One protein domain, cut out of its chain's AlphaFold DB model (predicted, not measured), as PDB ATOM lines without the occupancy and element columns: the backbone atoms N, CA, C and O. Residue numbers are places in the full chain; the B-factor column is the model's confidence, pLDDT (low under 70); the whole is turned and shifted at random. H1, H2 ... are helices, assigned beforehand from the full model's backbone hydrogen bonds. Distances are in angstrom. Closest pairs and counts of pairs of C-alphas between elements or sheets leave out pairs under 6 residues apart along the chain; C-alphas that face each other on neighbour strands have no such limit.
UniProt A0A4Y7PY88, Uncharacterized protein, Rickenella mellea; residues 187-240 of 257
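Overview. This is residues 187 to 240 of the 257 residues of an uncharacterized protein of Rickenella mellea (UniProt A0A4Y7PY88). A long helix, H3, makes one side of a flat, loosely joined frame, and the two shorter helices H1 and H2 follow one another along the other side, H2 running beside H3 the opposite way at a shallow tilt of 26 degrees and H1 aslant to H3 at 58 degrees. Between H1 and H2 the chain makes a loop of which residues 199 to 204 stick out on the side away from H3, and at one end of the frame, where the chain passes from H2 to H3, residues 216 to 222, of which 220 to 222 belong to H3, also stand free. The printed part has 54 residues with three named helices in the order H1, H2, H3 and no named strand; its class is all helix. It is only just loose, close to compact, with a radius of gyration of the C-alphas of 12.4 A, and its C-alphas span 34 by 30 by 13 A.

Along the chain. The longest helix, H3, takes residues 220 to 235 and measures 23.3 A from first to last C-alpha, from C-alpha 220 at (30.836, 32.282, -17.648) to C-alpha 235 at (28.157, 10.214, -24.604). H2 takes residues 207 to 213 and measures 10.1 A. H1 takes residues 187 to 196 and measures 13.5 A; its C-alpha 187 is at (26.513, 5.079, -11.943).

Arrangement. H3 and H2 are close but not clearly touching, and their closest C-alphas, those of Leu 211 and Lys 223, are 7.6 A apart. These two helices run opposite ways at a shallow tilt of 26 degrees. H3 and H1 are also close but not clearly touching, with the C-alphas of Leu 191 and Val 233 the closest at 7.3 A. They run opposite ways at a steep tilt of 58 degrees. H1 and H2 only just touch, with 3 pairs of C-alphas within 8 A, the closest being those of Arg 195 and Phe 207, 5.6 A apart. They run the same way at a shallow tilt of 32 degrees. In H1, H2 and H3 every O i to N i+4 pair is within hydrogen-bond range.

Size, cuts and confidence. The two C-alphas farthest apart are those of Asn 217 and Thr 240, 37.8 A. The printed part has no cut, and the links from H1 to H2, of 10 residues, and from H2 to H3, of 6 residues, are short. Without the stretches that stand free, the body of 41 residues spans 34 by 22 by 13 A. The mean pLDDT of the printed part is 74.8; 18 residues are under 70, namely residue 187, residues 194 to 195, residues 197 to 206 and residues 236 to 240.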
ATOM      1  N   GLN A 187      26.188   3.689 -11.611       68.12
ATOM      2  CA  GLN A 187      26.513   5.079 -11.943       68.12
ATOM      3  C   GLN A 187      25.631   5.657 -13.043       68.12
ATOM      4  O   GLN A 187      25.313   6.841 -12.993       68.12
ATOM      5  N   TYR A 188      25.235   4.859 -14.034       71.31
ATOM      6  CA  TYR A 188      24.430   5.364 -15.140       71.31
ATOM      7  C   TYR A 188      23.030   5.672 -14.655       71.31
ATOM      8  O   TYR A 188      22.544   6.737 -14.990       71.31
ATOM      9  N   GLU A 189      22.407   4.827 -13.833       72.06
ATOM     10  CA  GLU A 189      21.091   5.141 -13.269       72.06
ATOM     11  C   GLU A 189      21.145   6.354 -12.324       72.06
ATOM     12  O   GLU A 189      20.251   7.193 -12.372       72.06
ATOM     13  N   LEU A 190      22.228   6.545 -11.557       74.69
ATOM     14  CA  LEU A 190      22.419   7.749 -10.734       74.69
ATOM     15  C   LEU A 190      22.637   9.026 -11.570       74.69
ATOM     16  O   LEU A 190      21.990  10.042 -11.323       74.69
ATOM     17  N   LEU A 191      23.519   8.991 -12.576       73.31
ATOM     18  CA  LEU A 191      23.814  10.133 -13.460       73.31
ATOM     19  C   LEU A 191      22.646  10.452 -14.399       73.31
ATOM     20  O   LEU A 191      22.335  11.615 -14.657       73.31
ATOM     21  N   LYS A 192      21.969   9.415 -14.892       74.94
ATOM     22  CA  LYS A 192      20.723   9.518 -15.648       74.94
ATOM     23  C   LYS A 192      19.628  10.083 -14.764       74.94
ATOM     24  O   LYS A 192      18.953  10.985 -15.222       74.94
ATOM     25  N   GLY A 193      19.512   9.642 -13.512       72.44
ATOM     26  CA  GLY A 193      18.635  10.243 -12.513       72.44
ATOM     27  C   GLY A 193      18.915  11.735 -12.357       72.44
ATOM     28  O   GLY A 193      18.029  12.535 -12.579       72.44
ATOM     29  N   LEU A 194      20.151  12.156 -12.092       67.94
ATOM     30  CA  LEU A 194      20.504  13.581 -11.955       67.94
ATOM     31  C   LEU A 194      20.134  14.444 -13.175       67.94
ATOM     32  O   LEU A 194      19.680  15.581 -13.015       67.94
ATOM     33  N   ARG A 195      20.309  13.911 -14.389       68.19
ATOM     34  CA  ARG A 195      19.940  14.605 -15.630       68.19
ATOM     35  C   ARG A 195      18.433  14.571 -15.896       68.19
ATOM     36  O   ARG A 195      17.862  15.585 -16.285       68.19
ATOM     37  N   ASP A 196      17.821  13.405 -15.728       70.25
ATOM     38  CA  ASP A 196      16.446  13.096 -16.124       70.25
ATOM     39  C   ASP A 196      15.447  13.273 -14.970       70.25
ATOM     40  O   ASP A 196      14.264  13.047 -15.206       70.25
ATOM     41  N   ASN A 197      15.874  13.652 -13.752       58.59
ATOM     42  CA  ASN A 197      15.032  13.827 -12.558       58.59
ATOM     43  C   ASN A 197      13.997  14.949 -12.758       58.59
ATOM     44  O   ASN A 197      14.098  16.051 -12.230       58.59
ATOM     45  N   ALA A 198      12.954  14.583 -13.491       51.69
ATOM     46  CA  ALA A 198      11.549  14.740 -13.184       51.69
ATOM     47  C   ALA A 198      11.030  13.400 -12.606       51.69
ATOM     48  O   ALA A 198      10.095  12.799 -13.134       51.69
ATOM     49  N   SER A 199      11.683  12.865 -11.562       46.09
ATOM     50  CA  SER A 199      11.206  11.646 -10.893       46.09
ATOM     51  C   SER A 199       9.994  11.961 -10.012       46.09
ATOM     52  O   SER A 199       9.991  12.908  -9.229       46.09
ATOM     53  N   PHE A 200       8.966  11.128 -10.161       51.06
ATOM     54  CA  PHE A 200       7.542  11.265  -9.817       51.06
ATOM     55  C   PHE A 200       7.183  11.581  -8.344       51.06
ATOM     56  O   PHE A 200       6.003  11.580  -7.996       51.06
ATOM     57  N   ARG A 201       8.149  11.811  -7.444       57.53
ATOM     58  CA  ARG A 201       7.874  11.914  -5.997       57.53
ATOM     59  C   ARG A 201       8.615  13.005  -5.218       57.53
ATOM     60  O   ARG A 201       8.379  13.100  -4.022       57.53
ATOM     61  N   ASN A 202       9.464  13.821  -5.846       50.69
ATOM     62  CA  ASN A 202      10.154  14.946  -5.193       50.69
ATOM     63  C   ASN A 202      10.416  16.096  -6.201       50.69
ATOM     64  O   ASN A 202      10.382  15.840  -7.403       50.69
ATOM     65  N   PRO A 203      10.587  17.356  -5.747       53.81
ATOM     66  CA  PRO A 203      10.418  18.573  -6.561       53.81
ATOM     67  C   PRO A 203      11.400  18.699  -7.749       53.81
ATOM     68  O   PRO A 203      12.429  18.022  -7.777       53.81
ATOM     69  N   PRO A 204      11.105  19.567  -8.743       57.38
ATOM     70  CA  PRO A 204      11.599  19.473 -10.119       57.38
ATOM     71  C   PRO A 204      12.965  20.151 -10.316       57.38
ATOM     72  O   PRO A 204      13.159  20.907 -11.266       57.38
ATOM     73  N   HIS A 205      13.928  19.909  -9.434       56.66
ATOM     74  CA  HIS A 205      15.272  20.471  -9.584       56.66
ATOM     75  C   HIS A 205      16.200  19.452 -10.245       56.66
ATOM     76  O   HIS A 205      17.146  18.946  -9.645       56.66
ATOM     77  N   GLY A 206      15.904  19.132 -11.506       65.38
ATOM     78  CA  GLY A 206      16.879  18.487 -12.379       65.38
ATOM     79  C   GLY A 206      18.085  19.407 -12.582       65.38
ATOM     80  O   GLY A 206      17.963  20.634 -12.523       65.38
ATOM     81  N   PHE A 207      19.256  18.830 -12.853       74.94
ATOM     82  CA  PHE A 207      20.477  19.604 -13.106       74.94
ATOM     83  C   PHE A 207      20.311  20.701 -14.190       74.94
ATOM     84  O   PHE A 207      20.801  21.813 -13.985       74.94
ATOM     85  N   PRO A 208      19.555  20.477 -15.290       79.94
ATOM     86  CA  PRO A 208      19.272  21.536 -16.266       79.94
ATOM     87  C   PRO A 208      18.460  22.708 -15.692       79.94
ATOM     88  O   PRO A 208      18.728  23.865 -16.016       79.94
ATOM     89  N   THR A 209      17.498  22.432 -14.807       79.94
ATOM     90  CA  THR A 209      16.690  23.465 -14.139       79.94
ATOM     91  C   THR A 209      17.570  24.328 -13.238       79.94
ATOM     92  O   THR A 209      17.516  25.554 -13.319       79.94
ATOM     93  N   TYR A 210      18.460  23.698 -12.462       81.31
ATOM     94  CA  TYR A 210      19.406  24.397 -11.590       81.31
ATOM     95  C   TYR A 210      20.302  25.378 -12.361       81.31
ATOM     96  O   TYR A 210      20.506  26.505 -11.907       81.31
ATOM     97  N   LEU A 211      20.792  24.987 -13.545       83.50
ATOM     98  CA  LEU A 211      21.594  25.872 -14.395       83.50
ATOM     99  C   LEU A 211      20.798  27.074 -14.900       83.50
ATOM    100  O   LEU A 211      21.328  28.182 -14.919       83.50
ATOM    101  N   SER A 212      19.531  26.878 -15.267       85.38
ATOM    102  CA  SER A 212      18.676  27.976 -15.725       85.38
ATOM    103  C   SER A 212      18.356  28.978 -14.607       85.38
ATOM    104  O   SER A 212      18.418  30.186 -14.831       85.38
ATOM    105  N   GLU A 213      18.104  28.494 -13.389       88.19
ATOM    106  CA  GLU A 213      17.772  29.321 -12.220       88.19
ATOM    107  C   GLU A 213      18.992  30.073 -11.671       88.19
ATOM    108  O   GLU A 213      18.871  31.203 -11.203       88.19
ATOM    109  N   ASN A 214      20.182  29.474 -11.762       88.12
ATOM    110  CA  ASN A 214      21.425  30.054 -11.246       88.12
ATOM    111  C   ASN A 214      22.287  30.703 -12.332       88.12
ATOM    112  O   ASN A 214      23.405  31.139 -12.053       88.12
ATOM    113  N   ALA A 215      21.779  30.833 -13.561       88.38
ATOM    114  CA  ALA A 215      22.525  31.418 -14.667       88.38
ATOM    115  C   ALA A 215      23.012  32.846 -14.360       88.38
ATOM    116  O   ALA A 215      24.062  33.250 -14.846       88.38
ATOM    117  N   SER A 216      22.302  33.632 -13.554       92.81
ATOM    118  CA  SER A 216      22.767  34.974 -13.173       92.81
ATOM    119  C   SER A 216      23.893  34.965 -12.134       92.81
ATOM    120  O   SER A 216      24.644  35.932 -12.056       92.81
ATOM    121  N   ASN A 217      24.008  33.892 -11.347       94.00
ATOM    122  CA  ASN A 217      24.944  33.780 -10.223       94.00
ATOM    123  C   ASN A 217      26.235  33.043 -10.603       94.00
ATOM    124  O   ASN A 217      27.231  33.130  -9.889       94.00
ATOM    125  N   LEU A 218      26.216  32.306 -11.715       90.06
ATOM    126  CA  LEU A 218      27.354  31.543 -12.210       90.06
ATOM    127  C   LEU A 218      28.261  32.390 -13.104       90.06
ATOM    128  O   LEU A 218      27.794  33.121 -13.985       90.06
ATOM    129  N   SER A 219      29.572  32.223 -12.919       95.62
ATOM    130  CA  SER A 219      30.568  32.763 -13.840       95.62
ATOM    131  C   SER A 219      30.413  32.131 -15.230       95.62
ATOM    132  O   SER A 219      29.896  31.019 -15.375       95.62
ATOM    133  N   THR A 220      30.856  32.826 -16.278       93.00
ATOM    134  CA  THR A 220      30.836  32.282 -17.648       93.00
ATOM    135  C   THR A 220      31.668  31.007 -17.773       93.00
ATOM    136  O   THR A 220      31.292  30.104 -18.513       93.00
ATOM    137  N   GLU A 221      32.759  30.907 -17.013       94.12
ATOM    138  CA  GLU A 221      33.621  29.726 -16.974       94.12
ATOM    139  C   GLU A 221      32.927  28.528 -16.308       94.12
ATOM    140  O   GLU A 221      33.004  27.410 -16.814       94.12
ATOM    141  N   ASP A 222      32.198  28.750 -15.209       91.00
ATOM    142  CA  ASP A 222      31.438  27.687 -14.540       91.00
ATOM    143  C   ASP A 222      30.290  27.175 -15.399       91.00
ATOM    144  O   ASP A 222      30.071  25.968 -15.468       91.00
ATOM    145  N   LYS A 223      29.582  28.073 -16.091       89.12
ATOM    146  CA  LYS A 223      28.532  27.673 -17.037       89.12
ATOM    147  C   LYS A 223      29.080  26.734 -18.101       89.12
ATOM    148  O   LYS A 223      28.519  25.660 -18.286       89.12
ATOM    149  N   GLN A 224      30.204  27.103 -18.717       90.69
ATOM    150  CA  GLN A 224      30.850  26.264 -19.720       90.69
ATOM    151  C   GLN A 224      31.255  24.907 -19.133       90.69
ATOM    152  O   GLN A 224      30.950  23.877 -19.721       90.69
ATOM    153  N   ARG A 225      31.858  24.878 -17.932       90.44
ATOM    154  CA  ARG A 225      32.199  23.617 -17.249       90.44
ATOM    155  C   ARG A 225      30.985  22.709 -17.054       90.44
ATOM    156  O   ARG A 225      31.101  21.498 -17.226       90.44
ATOM    157  N   TYR A 226      29.845  23.265 -16.656       88.12
ATOM    158  CA  TYR A 226      28.631  22.482 -16.433       88.12
ATOM    159  C   TYR A 226      27.984  22.002 -17.735       88.12
ATOM    160  O   TYR A 226      27.482  20.877 -17.780       88.12
ATOM    161  N   GLU A 227      28.025  22.810 -18.794       87.44
ATOM    162  CA  GLU A 227      27.599  22.406 -20.139       87.44
ATOM    163  C   GLU A 227      28.483  21.265 -20.677       87.44
ATOM    164  O   GLU A 227      27.964  20.227 -21.088       87.44
ATOM    165  N   ASP A 228      29.809  21.374 -20.538       87.81
ATOM    166  CA  ASP A 228      30.760  20.327 -20.938       87.81
ATOM    167  C   ASP A 228      30.520  19.007 -20.171       87.81
ATOM    168  O   ASP A 228      30.616  17.908 -20.728       87.81
ATOM    169  N   GLN A 229      30.178  19.091 -18.878       85.12
ATOM    170  CA  GLN A 229      29.825  17.925 -18.061       85.12
ATOM    171  C   GLN A 229      28.530  17.254 -18.537       85.12
ATOM    172  O   GLN A 229      28.459  16.020 -18.565       85.12
ATOM    173  N   LEU A 230      27.520  18.035 -18.931       82.00
ATOM    174  CA  LEU A 230      26.273  17.505 -19.488       82.00
ATOM    175  C   LEU A 230      26.521  16.733 -20.788       82.00
ATOM    176  O   LEU A 230      25.983  15.632 -20.953       82.00
ATOM    177  N   ASP A 231      27.387  17.251 -21.659       81.50
ATOM    178  CA  ASP A 231      27.785  16.588 -22.902       81.50
ATOM    179  C   ASP A 231      28.560  15.289 -22.643       81.50
ATOM    180  O   ASP A 231      28.291  14.257 -23.266       81.50
ATOM    181  N   CYS A 232      29.457  15.273 -21.653       78.75
ATOM    182  CA  CYS A 232      30.168  14.052 -21.261       78.75
ATOM    183  C   CYS A 232      29.206  12.955 -20.774       78.75
ATOM    184  O   CYS A 232      29.381  11.775 -21.090       78.75
ATOM    185  N   VAL A 233      28.155  13.328 -20.037       73.75
ATOM    186  CA  VAL A 233      27.103  12.397 -19.595       73.75
ATOM    187  C   VAL A 233      26.210  11.954 -20.765       73.75
ATOM    188  O   VAL A 233      25.655  10.852 -20.734       73.75
ATOM    189  N   ALA A 234      26.082  12.758 -21.826       74.50
ATOM    190  CA  ALA A 234      25.341  12.390 -23.032       74.50
ATOM    191  C   ALA A 234      26.033  11.277 -23.837       74.50
ATOM    192  O   ALA A 234      25.347  10.366 -24.302       74.50
ATOM    193  N   VAL A 235      27.371  11.270 -23.920       72.00
ATOM    194  CA  VAL A 235      28.157  10.214 -24.604       72.00
ATOM    195  C   VAL A 235      27.884   8.823 -24.019       72.00
ATOM    196  O   VAL A 235      27.918   7.818 -24.728       72.00
ATOM    197  N   PHE A 236      27.538   8.747 -22.735       63.81
ATOM    198  CA  PHE A 236      27.190   7.493 -22.074       63.81
ATOM    199  C   PHE A 236      25.814   6.920 -22.474       63.81
ATOM    200  O   PHE A 236      25.535   5.761 -22.177       63.81
ATOM    201  N   LYS A 237      24.958   7.672 -23.182       62.25
ATOM    202  CA  LYS A 237      23.679   7.156 -23.712       62.25
ATOM    203  C   LYS A 237      23.843   6.262 -24.939       62.25
ATOM    204  O   LYS A 237      22.977   5.420 -25.173       62.25
ATOM    205  N   ASP A 238      24.928   6.413 -25.696       61.09
ATOM    206  CA  ASP A 238      25.193   5.578 -26.868       61.09
ATOM    207  C   ASP A 238      25.669   4.192 -26.422       61.09
ATOM    208  O   ASP A 238      26.856   3.870 -26.380       61.09
ATOM    209  N   THR A 239      24.713   3.321 -26.109       54.88
ATOM    210  CA  THR A 239      24.931   1.898 -25.795       54.88
ATOM    211  C   THR A 239      25.546   1.110 -26.957       54.88
ATOM    212  O   THR A 239      25.993  -0.021 -26.775       54.88
ATOM    213  N   THR A 240      25.665   1.715 -28.143       54.56
ATOM    214  CA  THR A 240      26.463   1.209 -29.267       54.56
ATOM    215  C   THR A 240      27.973   1.379 -29.079       54.56
ATOM    216  O   THR A 240      28.738   0.929 -29.938       54.56
TER     217      THR A 240